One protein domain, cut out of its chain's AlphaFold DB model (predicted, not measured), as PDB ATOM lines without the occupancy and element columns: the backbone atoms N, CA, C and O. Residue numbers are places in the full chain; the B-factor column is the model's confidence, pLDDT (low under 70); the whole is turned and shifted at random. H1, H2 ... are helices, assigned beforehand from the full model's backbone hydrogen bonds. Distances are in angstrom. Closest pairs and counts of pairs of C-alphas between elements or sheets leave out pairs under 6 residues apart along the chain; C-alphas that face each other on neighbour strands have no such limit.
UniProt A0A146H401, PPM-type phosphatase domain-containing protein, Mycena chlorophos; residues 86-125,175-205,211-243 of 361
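AT A GLANCE: This is residues 86 to 125, 175 to 205 and 211 to 243 of the 361 residues of the protein "PPM-type phosphatase domain-containing protein" of Mycena chlorophos (UniProt A0A146H401). Six short helices with few contacts between them are strung along an elongated body, with H1, H2 and H3 at one end, H4 and the loop of residues 185 to 205 at the other, and H5 and H6 between. H2 and H3 make a corner, and H5 lies nearest the middle. The printed part has 104 residues with six named helices, H1 to H6 in chain order, and no named strand; the class is all helix, though under half of the residues, 47, are in named elements. It is only just compact, close to loose, with a radius of gyration of the C-alphas of 15.3 A and spans of 43 by 26 by 25 A.

HOW THE PARTS SIT: H3, residues 115 to 124, and H2, residues 101 to 108, only just touch, with 3 pairs of C-alphas within 8 A, the closest being Ile 108 and Phe 117 at 5.4 A; they are about perpendicular at 78 degrees. H1, residues 96 to 99, is close but not clearly touching H5, residues 216 to 221, with C-alphas 98 and 221 closest at 5.6 A. H5 and H6, residues 234 to 242, are close but not clearly touching, C-alphas 220 and 236 being closest at 7.8 A, with a shallow tilt of 20 degrees, opposite ways. H4, residues 175 to 184, touches no helix. Every O i to N i+4 pair is within hydrogen-bond range in H4, H5 and H6, against 3 of 4 in H2 and 4 of 6 in H3; H1 is too short for such a pair.

IN THESE COORDINATES: H3 is 14.7 A long from C-alpha 115 at (-26.662, -4.342, 21.161), H4 14.2 A from C-alpha 175 at (-29.063, 25.912, -5.810), and H6 12.5 A, ending at C-alpha 242 at (-47.279, 18.417, 2.579). Residues 192 to 193 pair with 196 to 197, antiparallel.

THE WHOLE: The C-alphas farthest apart, of Lys 106 and Pro 175, are 44.3 A apart. Residues 126 to 174 and 206 to 210 are not printed; the C-alpha gaps are 25.8 A and 13.4 A. The link H5 to H6 is long, 12 residues. Mean pLDDT of the printed part is 93.3, and no printed residue is under 70.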
ATOM      1  N   PHE A  86     -35.511  -8.547  11.523       96.44
ATOM      2  CA  PHE A  86     -36.853  -9.006  11.193       96.44
ATOM      3  C   PHE A  86     -36.791 -10.135  10.161       96.44
ATOM      4  O   PHE A  86     -36.043 -10.063   9.180       96.44
ATOM      5  N   GLU A  87     -37.611 -11.166  10.358       94.69
ATOM      6  CA  GLU A  87     -37.840 -12.203   9.350       94.69
ATOM      7  C   GLU A  87     -38.545 -11.608   8.121       94.69
ATOM      8  O   GLU A  87     -39.254 -10.608   8.224       94.69
ATOM      9  N   ASP A  88     -38.399 -12.221   6.944       92.38
ATOM     10  CA  ASP A  88     -39.017 -11.683   5.722       92.38
ATOM     11  C   ASP A  88     -40.551 -11.628   5.801       92.38
ATOM     12  O   ASP A  88     -41.158 -10.714   5.249       92.38
ATOM     13  N   SER A  89     -41.181 -12.547   6.539       90.31
ATOM     14  CA  SER A  89     -42.626 -12.521   6.805       90.31
ATOM     15  C   SER A  89     -43.070 -11.365   7.703       90.31
ATOM     16  O   SER A  89     -44.248 -11.020   7.706       90.31
ATOM     17  N   ASP A  90     -42.143 -10.775   8.456       91.75
ATOM     18  CA  ASP A  90     -42.387  -9.700   9.418       91.75
ATOM     19  C   ASP A  90     -42.165  -8.300   8.805       91.75
ATOM     20  O   ASP A  90     -42.530  -7.296   9.416       91.75
ATOM     21  N   LYS A  91     -41.634  -8.217   7.574       91.94
ATOM     22  CA  LYS A  91     -41.347  -6.957   6.854       91.94
ATOM     23  C   LYS A  91     -42.561  -6.337   6.153       91.94
ATOM     24  O   LYS A  91     -42.410  -5.413   5.354       91.94
ATOM     25  N   ASP A  92     -43.766  -6.813   6.456       93.75
ATOM     26  CA  ASP A  92     -44.991  -6.062   6.186       93.75
ATOM     27  C   ASP A  92     -45.158  -4.976   7.260       93.75
ATOM     28  O   ASP A  92     -45.763  -5.189   8.314       93.75
ATOM     29  N   TRP A  93     -44.584  -3.798   7.002       94.00
ATOM     30  CA  TRP A  93     -44.606  -2.665   7.932       94.00
ATOM     31  C   TRP A  93     -46.002  -2.065   8.140       94.00
ATOM     32  O   TRP A  93     -46.170  -1.225   9.019       94.00
ATOM     33  N   LEU A  94     -47.009  -2.489   7.371       93.31
ATOM     34  CA  LEU A  94     -48.407  -2.105   7.571       93.31
ATOM     35  C   LEU A  94     -49.145  -3.029   8.545       93.31
ATOM     36  O   LEU A  94     -50.275  -2.724   8.932       93.31
ATOM     37  N   ASN A  95     -48.530  -4.138   8.966       94.56
ATOM     38  CA  ASN A  95     -49.128  -5.043   9.933       94.56
ATOM     39  C   ASN A  95     -49.400  -4.303  11.263       94.56
ATOM     40  O   ASN A  95     -48.447  -3.824  11.887       94.56
ATOM     41  N   PRO A  96     -50.660  -4.261  11.756       94.62
ATOM     42  CA  PRO A  96     -51.018  -3.563  12.996       94.62
ATOM     43  C   PRO A  96     -50.258  -4.038  14.238       94.62
ATOM     44  O   PRO A  96     -50.216  -3.340  15.248       94.62
ATOM     45  N   ARG A  97     -49.625  -5.218  14.184       95.19
ATOM     46  CA  ARG A  97     -48.692  -5.680  15.217       95.19
ATOM     47  C   ARG A  97     -47.605  -4.641  15.515       95.19
ATOM     48  O   ARG A  97     -47.233  -4.484  16.673       95.19
ATOM     49  N   TRP A  98     -47.118  -3.926  14.500       95.62
ATOM     50  CA  TRP A  98     -46.060  -2.926  14.659       95.62
ATOM     51  C   TRP A  98     -46.539  -1.597  15.252       95.62
ATOM     52  O   TRP A  98     -45.712  -0.760  15.604       95.62
ATOM     53  N   ASP A  99     -47.850  -1.414  15.440       93.38
ATOM     54  CA  ASP A  99     -48.381  -0.297  16.229       93.38
ATOM     55  C   ASP A  99     -48.170  -0.519  17.746       93.38
ATOM     56  O   ASP A  99     -48.224   0.432  18.530       93.38
ATOM     57  N   ASP A 100     -47.889  -1.758  18.182       94.94
ATOM     58  CA  ASP A 100     -47.533  -2.071  19.567       94.94
ATOM     59  C   ASP A 100     -46.020  -1.945  19.797       94.94
ATOM     60  O   ASP A 100     -45.214  -2.791  19.399       94.94
ATOM     61  N   ARG A 101     -45.632  -0.914  20.556       91.88
ATOM     62  CA  ARG A 101     -44.249  -0.688  20.999       91.88
ATOM     63  C   ARG A 101     -43.605  -1.934  21.614       91.88
ATOM     64  O   ARG A 101     -42.397  -2.120  21.479       91.88
ATOM     65  N   MET A 102     -44.357  -2.749  22.352       95.38
ATOM     66  CA  MET A 102     -43.814  -3.938  23.011       95.38
ATOM     67  C   MET A 102     -43.476  -5.041  22.017       95.38
ATOM     68  O   MET A 102     -42.510  -5.766  22.247       95.38
ATOM     69  N   GLU A 103     -44.206  -5.151  20.909       96.62
ATOM     70  CA  GLU A 103     -43.857  -6.067  19.821       96.62
ATOM     71  C   GLU A 103     -42.585  -5.613  19.109       96.62
ATOM     72  O   GLU A 103     -41.684  -6.423  18.895       96.62
ATOM     73  N   VAL A 104     -42.450  -4.311  18.847       96.31
ATOM     74  CA  VAL A 104     -41.233  -3.744  18.249       96.31
ATOM     75  C   VAL A 104     -40.022  -3.945  19.169       96.31
ATOM     76  O   VAL A 104     -38.979  -4.434  18.736       96.31
ATOM     77  N   ALA A 105     -40.156  -3.624  20.462       95.81
ATOM     78  CA  ALA A 105     -39.067  -3.705  21.439       95.81
ATOM     79  C   ALA A 105     -38.528  -5.132  21.644       95.81
ATOM     80  O   ALA A 105     -37.349  -5.296  21.951       95.81
ATOM     81  N   LYS A 106     -39.354  -6.169  21.433       96.31
ATOM     82  CA  LYS A 106     -38.896  -7.571  21.441       96.31
ATOM     83  C   LYS A 106     -37.873  -7.860  20.339       96.31
ATOM     84  O   LYS A 106     -37.050  -8.752  20.520       96.31
ATOM     85  N   VAL A 107     -37.936  -7.132  19.223       96.69
ATOM     86  CA  VAL A 107     -37.055  -7.319  18.061       96.69
ATOM     87  C   VAL A 107     -35.854  -6.379  18.112       96.69
ATOM     88  O   VAL A 107     -34.722  -6.812  17.904       96.69
ATOM     89  N   ILE A 108     -36.082  -5.092  18.390       96.12
ATOM     90  CA  ILE A 108     -35.025  -4.069  18.313       96.12
ATOM     91  C   ILE A 108     -34.263  -3.860  19.630       96.12
ATOM     92  O   ILE A 108     -33.262  -3.143  19.652       96.12
ATOM     93  N   GLY A 109     -34.720  -4.476  20.722       96.31
ATOM     94  CA  GLY A 109     -34.232  -4.241  22.079       96.31
ATOM     95  C   GLY A 109     -35.026  -3.160  22.816       96.31
ATOM     96  O   GLY A 109     -35.680  -2.303  22.221       96.31
ATOM     97  N   TYR A 110     -34.972  -3.190  24.146       92.81
ATOM     98  CA  TYR A 110     -35.767  -2.309  25.002       92.81
ATOM     99  C   TYR A 110     -35.095  -0.964  25.255       92.81
ATOM    100  O   TYR A 110     -35.778   0.034  25.497       92.81
ATOM    101  N   ASN A 111     -33.763  -0.941  25.288       93.94
ATOM    102  CA  ASN A 111     -32.993   0.258  25.596       93.94
ATOM    103  C   ASN A 111     -31.530   0.120  25.152       93.94
ATOM    104  O   ASN A 111     -31.107  -0.887  24.594       93.94
ATOM    105  N   TYR A 112     -30.731   1.140  25.461       94.38
ATOM    106  CA  TYR A 112     -29.331   1.244  25.057       94.38
ATOM    107  C   TYR A 112     -28.410   0.124  25.591       94.38
ATOM    108  O   TYR A 112     -27.294  -0.039  25.091       94.38
ATOM    109  N   LEU A 113     -28.837  -0.679  26.574       95.06
ATOM    110  CA  LEU A 113     -28.099  -1.871  27.017       95.06
ATOM    111  C   LEU A 113     -28.124  -2.988  25.963       95.06
ATOM    112  O   LEU A 113     -27.169  -3.769  25.881       95.06
ATOM    113  N   ASP A 114     -29.129  -3.008  25.089       97.00
ATOM    114  CA  ASP A 114     -29.257  -3.993  24.021       97.00
ATOM    115  C   ASP A 114     -28.351  -3.648  22.819       97.00
ATOM    116  O   ASP A 114     -28.381  -2.526  22.300       97.00
ATOM    117  N   PRO A 115     -27.527  -4.590  22.318       95.94
ATOM    118  CA  PRO A 115     -26.662  -4.342  21.161       95.94
ATOM    119  C   PRO A 115     -27.422  -4.004  19.874       95.94
ATOM    120  O   PRO A 115     -26.922  -3.223  19.064       95.94
ATOM    121  N   GLN A 116     -28.606  -4.592  19.686       96.38
ATOM    122  CA  GLN A 116     -29.496  -4.318  18.554       96.38
ATOM    123  C   GLN A 116     -30.000  -2.874  18.606       96.38
ATOM    124  O   GLN A 116     -29.911  -2.156  17.611       96.38
ATOM    125  N   PHE A 117     -30.387  -2.417  19.799       97.31
ATOM    126  CA  PHE A 117     -30.832  -1.050  20.019       97.31
ATOM    127  C   PHE A 117     -29.731  -0.048  19.673       97.31
ATOM    128  O   PHE A 117     -29.953   0.884  18.903       97.31
ATOM    129  N   ARG A 118     -28.501  -0.280  20.152       96.69
ATOM    130  CA  ARG A 118     -27.340   0.561  19.803       96.69
ATOM    131  C   ARG A 118     -27.016   0.550  18.311       96.69
ATOM    132  O   ARG A 118     -26.515   1.544  17.797       96.69
ATOM    133  N   ALA A 119     -27.249  -0.563  17.616       96.56
ATOM    134  CA  ALA A 119     -27.053  -0.624  16.172       96.56
ATOM    135  C   ALA A 119     -28.088   0.239  15.440       96.56
ATOM    136  O   ALA A 119     -27.701   1.036  14.592       96.56
ATOM    137  N   GLY A 120     -29.366   0.152  15.821       97.50
ATOM    138  CA  GLY A 120     -30.413   0.991  15.237       97.50
ATOM    139  C   GLY A 120     -30.279   2.472  15.575       97.50
ATOM    140  O   GLY A 120     -30.546   3.308  14.718       97.50
ATOM    141  N   ARG A 121     -29.736   2.820  16.753       97.62
ATOM    142  CA  ARG A 121     -29.371   4.208  17.081       97.62
ATOM    143  C   ARG A 121     -28.450   4.850  16.040       97.62
ATOM    144  O   ARG A 121     -28.693   5.980  15.640       97.62
ATOM    145  N   ARG A 122     -27.467   4.107  15.524       97.62
ATOM    146  CA  ARG A 122     -26.563   4.584  14.458       97.62
ATOM    147  C   ARG A 122     -27.258   4.769  13.109       97.62
ATOM    148  O   ARG A 122     -26.703   5.420  12.239       97.62
ATOM    149  N   ALA A 123     -28.414   4.145  12.900       97.88
ATOM    150  CA  ALA A 123     -29.193   4.323  11.681       97.88
ATOM    151  C   ALA A 123     -30.145   5.524  11.793       97.88
ATOM    152  O   ALA A 123     -30.367   6.219  10.809       97.88
ATOM    153  N   VAL A 124     -30.720   5.774  12.974       97.19
ATOM    154  CA  VAL A 124     -31.723   6.842  13.141       97.19
ATOM    155  C   VAL A 124     -31.134   8.218  13.424       97.19
ATOM    156  O   VAL A 124     -31.796   9.206  13.130       97.19
ATOM    157  N   LEU A 125     -29.938   8.286  14.008       97.56
ATOM    158  CA  LEU A 125     -29.208   9.539  14.193       97.56
ATOM    159  C   LEU A 125     -28.371   9.871  12.969       97.56
ATOM    160  O   LEU A 125     -28.111   8.980  12.156       97.56
ATOM    161  N   PRO A 175     -28.047  26.063  -4.770       94.94
ATOM    162  CA  PRO A 175     -29.063  25.912  -5.810       94.94
ATOM    163  C   PRO A 175     -29.034  24.552  -6.515       94.94
ATOM    164  O   PRO A 175     -30.076  24.083  -6.961       94.94
ATOM    165  N   LYS A 176     -27.865  23.896  -6.591       96.56
ATOM    166  CA  LYS A 176     -27.742  22.560  -7.194       96.56
ATOM    167  C   LYS A 176     -28.380  21.473  -6.333       96.56
ATOM    168  O   LYS A 176     -28.969  20.550  -6.881       96.56
ATOM    169  N   GLU A 177     -28.276  21.575  -5.007       97.69
ATOM    170  CA  GLU A 177     -28.950  20.630  -4.106       97.69
ATOM    171  C   GLU A 177     -30.455  20.860  -4.088       97.69
ATOM    172  O   GLU A 177     -31.216  19.894  -4.101       97.69
ATOM    173  N   VAL A 178     -30.882  22.125  -4.130       95.88
ATOM    174  CA  VAL A 178     -32.296  22.484  -4.275       95.88
ATOM    175  C   VAL A 178     -32.867  21.901  -5.569       95.88
ATOM    176  O   VAL A 178     -33.886  21.215  -5.536       95.88
ATOM    177  N   GLU A 179     -32.199  22.122  -6.704       96.62
ATOM    178  CA  GLU A 179     -32.615  21.571  -7.998       96.62
ATOM    179  C   GLU A 179     -32.656  20.038  -7.974       96.62
ATOM    180  O   GLU A 179     -33.653  19.448  -8.397       96.62
ATOM    181  N   ARG A 180     -31.620  19.392  -7.420       97.31
ATOM    182  CA  ARG A 180     -31.558  17.934  -7.268       97.31
ATOM    183  C   ARG A 180     -32.763  17.409  -6.487       97.31
ATOM    184  O   ARG A 180     -33.495  16.580  -7.024       97.31
ATOM    185  N   LEU A 181     -33.006  17.916  -5.278       96.44
ATOM    186  CA  LEU A 181     -34.113  17.466  -4.427       96.44
ATOM    187  C   LEU A 181     -35.478  17.668  -5.093       96.44
ATOM    188  O   LEU A 181     -36.303  16.759  -5.100       96.44
ATOM    189  N   LEU A 182     -35.717  18.827  -5.712       94.69
ATOM    190  CA  LEU A 182     -36.980  19.076  -6.416       94.69
ATOM    191  C   LEU A 182     -37.169  18.151  -7.629       94.69
ATOM    192  O   LEU A 182     -38.301  17.804  -7.964       94.69
ATOM    193  N   SER A 183     -36.077  17.745  -8.287       96.19
ATOM    194  CA  SER A 183     -36.119  16.807  -9.414       96.19
ATOM    195  C   SER A 183     -36.330  15.349  -8.992       96.19
ATOM    196  O   SER A 183     -36.976  14.597  -9.719       96.19
ATOM    197  N   GLU A 184     -35.812  14.955  -7.824       96.38
ATOM    198  CA  GLU A 184     -35.964  13.609  -7.258       96.38
ATOM    199  C   GLU A 184     -37.379  13.379  -6.695       96.38
ATOM    200  O   GLU A 184     -37.870  12.251  -6.736       96.38
ATOM    201  N   HIS A 185     -38.067  14.447  -6.269       95.75
ATOM    202  CA  HIS A 185     -39.402  14.401  -5.655       95.75
ATOM    203  C   HIS A 185     -40.435  15.258  -6.421       95.75
ATOM    204  O   HIS A 185     -40.972  16.242  -5.892       95.75
ATOM    205  N   PRO A 186     -40.735  14.937  -7.695       93.38
ATOM    206  CA  PRO A 186     -41.598  15.767  -8.525       93.38
ATOM    207  C   PRO A 186     -43.031  15.830  -7.978       93.38
ATOM    208  O   PRO A 186     -43.713  14.817  -7.839       93.38
ATOM    209  N   GLY A 187     -43.521  17.050  -7.749       88.75
ATOM    210  CA  GLY A 187     -44.897  17.310  -7.315       88.75
ATOM    211  C   GLY A 187     -45.101  17.335  -5.800       88.75
ATOM    212  O   GLY A 187     -46.164  17.767  -5.355       88.75
ATOM    213  N   GLU A 188     -44.096  16.963  -5.010       92.50
ATOM    214  CA  GLU A 188     -44.166  17.060  -3.555       92.50
ATOM    215  C   GLU A 188     -43.901  18.492  -3.090       92.50
ATOM    216  O   GLU A 188     -42.892  19.110  -3.437       92.50
ATOM    217  N   GLN A 189     -44.815  19.044  -2.296       81.81
ATOM    218  CA  GLN A 189     -44.590  20.325  -1.638       81.81
ATOM    219  C   GLN A 189     -43.868  20.055  -0.305       81.81
ATOM    220  O   GLN A 189     -44.017  19.001   0.299       81.81
ATOM    221  N   GLY A 190     -43.012  20.964   0.158       86.38
ATOM    222  CA  GLY A 190     -42.370  20.813   1.473       86.38
ATOM    223  C   GLY A 190     -41.175  19.853   1.552       86.38
ATOM    224  O   GLY A 190     -40.720  19.574   2.657       86.38
ATOM    225  N   VAL A 191     -40.612  19.417   0.417       92.50
ATOM    226  CA  VAL A 191     -39.285  18.757   0.383       92.50
ATOM    227  C   VAL A 191     -38.230  19.645   1.056       92.50
ATOM    228  O   VAL A 191     -37.393  19.170   1.821       92.50
ATOM    229  N   LEU A 192     -38.326  20.957   0.821       92.81
ATOM    230  CA  LEU A 192     -37.569  21.995   1.511       92.81
ATOM    231  C   LEU A 192     -38.533  22.986   2.168       92.81
ATOM    232  O   LEU A 192     -39.412  23.543   1.510       92.81
ATOM    233  N   ILE A 193     -38.345  23.229   3.464       90.69
ATOM    234  CA  ILE A 193     -39.099  24.209   4.252       90.69
ATOM    235  C   ILE A 193     -38.076  25.089   4.963       90.69
ATOM    236  O   ILE A 193     -37.267  24.586   5.735       90.69
ATOM    237  N   HIS A 194     -38.088  26.397   4.684       87.81
ATOM    238  CA  HIS A 194     -37.082  27.345   5.191       87.81
ATOM    239  C   HIS A 194     -35.632  26.882   4.940       87.81
ATOM    240  O   HIS A 194     -34.798  26.951   5.835       87.81
ATOM    241  N   ASN A 195     -35.348  26.375   3.734       87.25
ATOM    242  CA  ASN A 195     -34.065  25.773   3.334       87.25
ATOM    243  C   ASN A 195     -33.657  24.501   4.110       87.25
ATOM    244  O   ASN A 195     -32.592  23.952   3.844       87.25
ATOM    245  N   GLY A 196     -34.501  23.986   5.009       92.38
ATOM    246  CA  GLY A 196     -34.295  22.705   5.682       92.38
ATOM    247  C   GLY A 196     -35.017  21.557   4.977       92.38
ATOM    248  O   GLY A 196     -36.186  21.682   4.599       92.38
ATOM    249  N   THR A 197     -34.349  20.414   4.842       95.06
ATOM    250  CA  THR A 197     -34.923  19.171   4.313       95.06
ATOM    251  C   THR A 197     -36.067  18.709   5.210       95.06
ATOM    252  O   THR A 197     -35.888  18.506   6.416       95.06
ATOM    253  N   LEU A 198     -37.264  18.610   4.628       93.56
ATOM    254  CA  LEU A 198     -38.548  18.392   5.308       93.56
ATOM    255  C   LEU A 198     -38.793  19.307   6.526       93.56
ATOM    256  O   LEU A 198     -39.519  18.939   7.454       93.56
ATOM    257  N   GLY A 199     -38.152  20.480   6.550       90.31
ATOM    258  CA  GLY A 199     -38.193  21.420   7.671       90.31
ATOM    259  C   GLY A 199     -37.508  20.946   8.953       90.31
ATOM    260  O   GLY A 199     -37.737  21.564   9.990       90.31
ATOM    261  N   MET A 200     -36.700  19.877   8.903       91.25
ATOM    262  CA  MET A 200     -36.036  19.321  10.090       91.25
ATOM    263  C   MET A 200     -34.521  19.428  10.096       91.25
ATOM    264  O   MET A 200     -33.962  19.744  11.143       91.25
ATOM    265  N   LEU A 201     -33.857  19.149   8.977       94.38
ATOM    266  CA  LEU A 201     -32.397  19.175   8.906       94.38
ATOM    267  C   LEU A 201     -31.931  20.268   7.952       94.38
ATOM    268  O   LEU A 201     -32.456  20.379   6.847       94.38
ATOM    269  N   SER A 202     -30.921  21.038   8.349       92.94
ATOM    270  CA  SER A 202     -30.295  22.056   7.490       92.94
ATOM    271  C   SER A 202     -29.532  21.441   6.310       92.94
ATOM    272  O   SER A 202     -29.339  22.088   5.281       92.94
ATOM    273  N   VAL A 203     -29.153  20.164   6.425       97.19
ATOM    274  CA  VAL A 203     -28.442  19.408   5.391       97.19
ATOM    275  C   VAL A 203     -29.380  18.664   4.447       97.19
ATOM    276  O   VAL A 203     -30.480  18.243   4.802       97.19
ATOM    277  N   THR A 204     -28.893  18.439   3.232       98.19
ATOM    278  CA  THR A 204     -29.525  17.624   2.177       98.19
ATOM    279  C   THR A 204     -28.805  16.286   1.975       98.19
ATOM    280  O   THR A 204     -29.286  15.400   1.257       98.19
ATOM    281  N   ARG A 205     -27.635  16.121   2.612       98.62
ATOM    282  CA  ARG A 205     -26.814  14.911   2.569       98.62
ATOM    283  C   ARG A 205     -26.187  14.616   3.928       98.62
ATOM    284  O   ARG A 205     -25.614  15.514   4.535       98.62
ATOM    285  N   LEU A 211     -34.814   7.744   9.235       95.56
ATOM    286  CA  LEU A 211     -36.193   8.233   9.359       95.56
ATOM    287  C   LEU A 211     -36.650   9.079   8.156       95.56
ATOM    288  O   LEU A 211     -37.846   9.148   7.899       95.56
ATOM    289  N   MET A 212     -35.717   9.690   7.419       95.50
ATOM    290  CA  MET A 212     -35.980  10.485   6.209       95.50
ATOM    291  C   MET A 212     -35.508   9.784   4.924       95.50
ATOM    292  O   MET A 212     -35.646  10.333   3.831       95.50
ATOM    293  N   LYS A 213     -34.930   8.582   5.032       97.25
ATOM    294  CA  LYS A 213     -34.396   7.818   3.889       97.25
ATOM    295  C   LYS A 213     -35.187   6.558   3.559       97.25
ATOM    296  O   LYS A 213     -35.002   5.977   2.495       97.25
ATOM    297  N   THR A 214     -36.036   6.116   4.477       95.88
ATOM    298  CA  THR A 214     -36.770   4.858   4.362       95.88
ATOM    299  C   THR A 214     -38.263   5.088   4.214       95.88
ATOM    300  O   THR A 214     -38.755   6.192   4.439       95.88
ATOM    301  N   ASP A 215     -38.969   4.026   3.826       92.00
ATOM    302  CA  ASP A 215     -40.427   3.985   3.786       92.00
ATOM    303  C   ASP A 215     -41.058   4.548   5.077       92.00
ATOM    304  O   ASP A 215     -40.599   4.263   6.187       92.00
ATOM    305  N   MET A 216     -42.118   5.349   4.931       89.50
ATOM    306  CA  MET A 216     -42.719   6.075   6.054       89.50
ATOM    307  C   MET A 216     -43.306   5.148   7.117       89.50
ATOM    308  O   MET A 216     -43.283   5.490   8.301       89.50
ATOM    309  N   ASP A 217     -43.852   3.998   6.719       90.94
ATOM    310  CA  ASP A 217     -44.451   3.050   7.649       90.94
ATOM    311  C   ASP A 217     -43.366   2.337   8.455       90.94
ATOM    312  O   ASP A 217     -43.493   2.219   9.675       90.94
ATOM    313  N   PHE A 218     -42.251   1.967   7.818       94.94
ATOM    314  CA  PHE A 218     -41.072   1.468   8.528       94.94
ATOM    315  C   PHE A 218     -40.472   2.521   9.474       94.94
ATOM    316  O   PHE A 218     -40.207   2.235  10.648       94.94
ATOM    317  N   ALA A 219     -40.306   3.757   9.000       94.50
ATOM    318  CA  ALA A 219     -39.776   4.857   9.796       94.50
ATOM    319  C   ALA A 219     -40.648   5.139  11.033       94.50
ATOM    320  O   ALA A 219     -40.148   5.238  12.157       94.50
ATOM    321  N   TRP A 220     -41.967   5.225  10.844       91.94
ATOM    322  CA  TRP A 220     -42.924   5.491  11.915       91.94
ATOM    323  C   TRP A 220     -43.107   4.325  12.875       91.94
ATOM    324  O   TRP A 220     -43.139   4.551  14.078       91.94
ATOM    325  N   ARG A 221     -43.266   3.095  12.382       93.69
ATOM    326  CA  ARG A 221     -43.629   1.971  13.253       93.69
ATOM    327  C   ARG A 221     -42.437   1.276  13.872       93.69
ATOM    328  O   ARG A 221     -42.603   0.661  14.916       93.69
ATOM    329  N   ILE A 222     -41.250   1.379  13.274       95.88
ATOM    330  CA  ILE A 222     -40.044   0.713  13.774       95.88
ATOM    331  C   ILE A 222     -39.001   1.732  14.223       95.88
ATOM    332  O   ILE A 222     -38.615   1.740  15.393       95.88
ATOM    333  N   LEU A 223     -38.539   2.600  13.319       96.06
ATOM    334  CA  LEU A 223     -37.369   3.439  13.594       96.06
ATOM    335  C   LEU A 223     -37.621   4.494  14.685       96.06
ATOM    336  O   LEU A 223     -36.714   4.792  15.465       96.06
ATOM    337  N   CYS A 224     -38.843   5.016  14.812       93.75
ATOM    338  CA  CYS A 224     -39.176   6.006  15.844       93.75
ATOM    339  C   CYS A 224     -38.989   5.469  17.280       93.75
ATOM    340  O   CYS A 224     -38.858   6.238  18.232       93.75
ATOM    341  N   TRP A 225     -38.937   4.144  17.465       94.00
ATOM    342  CA  TRP A 225     -38.819   3.532  18.788       94.00
ATOM    343  C   TRP A 225     -37.391   3.455  19.323       94.00
ATOM    344  O   TRP A 225     -37.207   3.173  20.515       94.00
ATOM    345  N   PHE A 226     -36.386   3.778  18.503       94.69
ATOM    346  CA  PHE A 226     -35.003   3.952  18.948       94.69
ATOM    347  C   PHE A 226     -34.850   5.249  19.753       94.69
ATOM    348  O   PHE A 226     -34.311   6.248  19.284       94.69
ATOM    349  N   ASN A 227     -35.331   5.219  20.995       89.44
ATOM    350  CA  ASN A 227     -35.375   6.363  21.895       89.44
ATOM    351  C   ASN A 227     -33.989   6.915  22.312       89.44
ATOM    352  O   ASN A 227     -33.071   6.127  22.554       89.44
ATOM    353  N   PRO A 228     -33.864   8.247  22.492       90.38
ATOM    354  CA  PRO A 228     -34.887   9.257  22.193       90.38
ATOM    355  C   PRO A 228     -35.124   9.382  20.681       90.38
ATOM    356  O   PRO A 228     -34.165   9.513  19.921       90.38
ATOM    357  N   CYS A 229     -36.390   9.318  20.251       88.94
ATOM    358  CA  CYS A 229     -36.736   9.579  18.855       88.94
ATOM    359  C   CYS A 229     -36.326  11.018  18.533       88.94
ATOM    360  O   CYS A 229     -36.741  11.922  19.266       88.94
ATOM    361  N   PRO A 230     -35.534  11.254  17.478       83.88
ATOM    362  CA  PRO A 230     -35.056  12.598  17.177       83.88
ATOM    363  C   PRO A 230     -36.173  13.543  16.722       83.88
ATOM    364  O   PRO A 230     -36.025  14.761  16.764       83.88
ATOM    365  N   PHE A 231     -37.299  12.981  16.296       87.06
ATOM    366  CA  PHE A 231     -38.353  13.701  15.614       87.06
ATOM    367  C   PHE A 231     -39.700  13.525  16.341       87.06
ATOM    368  O   PHE A 231     -40.081  12.396  16.673       87.06
ATOM    369  N   PRO A 232     -40.435  14.614  16.626       85.69
ATOM    370  CA  PRO A 232     -41.732  14.535  17.287       85.69
ATOM    371  C   PRO A 232     -42.842  13.957  16.381       85.69
ATOM    372  O   PRO A 232     -42.866  14.244  15.185       85.69
ATOM    373  N   PRO A 233     -43.838  13.236  16.943       84.69
ATOM    374  CA  PRO A 233     -44.900  12.576  16.172       84.69
ATOM    375  C   PRO A 233     -45.699  13.463  15.207       84.69
ATOM    376  O   PRO A 233     -46.140  12.990  14.163       84.69
ATOM    377  N   PHE A 234     -45.904  14.743  15.541       87.69
ATOM    378  CA  PHE A 234     -46.706  15.647  14.707       87.69
ATOM    379  C   PHE A 234     -46.072  15.900  13.332       87.69
ATOM    380  O   PHE A 234     -46.795  16.175  12.375       87.69
ATOM    381  N   LEU A 235     -44.745  15.773  13.212       88.38
ATOM    382  CA  LEU A 235     -44.053  15.977  11.941       88.38
ATOM    383  C   LEU A 235     -44.499  14.970  10.891       88.38
ATOM    384  O   LEU A 235     -44.523  15.294   9.714       88.38
ATOM    385  N   TRP A 236     -44.889  13.757  11.287       88.25
ATOM    386  CA  TRP A 236     -45.253  12.731  10.310       88.25
ATOM    387  C   TRP A 236     -46.556  13.082   9.636       88.25
ATOM    388  O   TRP A 236     -46.715  12.885   8.436       88.25
ATOM    389  N   GLN A 237     -47.494  13.603  10.424       88.38
ATOM    390  CA  GLN A 237     -48.729  14.139   9.892       88.38
ATOM    391  C   GLN A 237     -48.429  15.317   8.961       88.38
ATOM    392  O   GLN A 237     -48.938  15.333   7.847       88.38
ATOM    393  N   GLN A 238     -47.545  16.231   9.366       89.50
ATOM    394  CA  GLN A 238     -47.155  17.372   8.541       89.50
ATOM    395  C   GLN A 238     -46.505  16.949   7.213       89.50
ATOM    396  O   GLN A 238     -46.871  17.469   6.165       89.50
ATOM    397  N   TRP A 239     -45.584  15.983   7.224       90.88
ATOM    398  CA  TRP A 239     -44.957  15.445   6.012       90.88
ATOM    399  C   TRP A 239     -45.993  14.801   5.084       90.88
ATOM    400  O   TRP A 239     -45.997  15.071   3.886       90.88
ATOM    401  N   LYS A 240     -46.946  14.032   5.630       88.56
ATOM    402  CA  LYS A 240     -48.065  13.479   4.845       88.56
ATOM    403  C   LYS A 240     -48.949  14.580   4.251       88.56
ATOM    404  O   LYS A 240     -49.330  14.492   3.089       88.56
ATOM    405  N   GLU A 241     -49.277  15.611   5.025       89.56
ATOM    406  CA  GLU A 241     -50.109  16.740   4.582       89.56
ATOM    407  C   GLU A 241     -49.420  17.592   3.506       89.56
ATOM    408  O   GLU A 241     -50.082  18.068   2.584       89.56
ATOM    409  N   ASN A 242     -48.095  17.729   3.579       87.06
ATOM    410  CA  ASN A 242     -47.279  18.417   2.579       87.06
ATOM    411  C   ASN A 242     -47.092  17.602   1.288       87.06
ATOM    412  O   ASN A 242     -46.710  18.147   0.252       87.06
ATOM    413  N   GLY A 243     -47.417  16.311   1.318       85.69
ATOM    414  CA  GLY A 243     -47.301  15.429   0.168       85.69
ATOM    415  C   GLY A 243     -45.953  14.721   0.060       85.69
ATOM    416  O   GLY A 243     -45.597  14.306  -1.036       85.69
TER     417      GLY A 243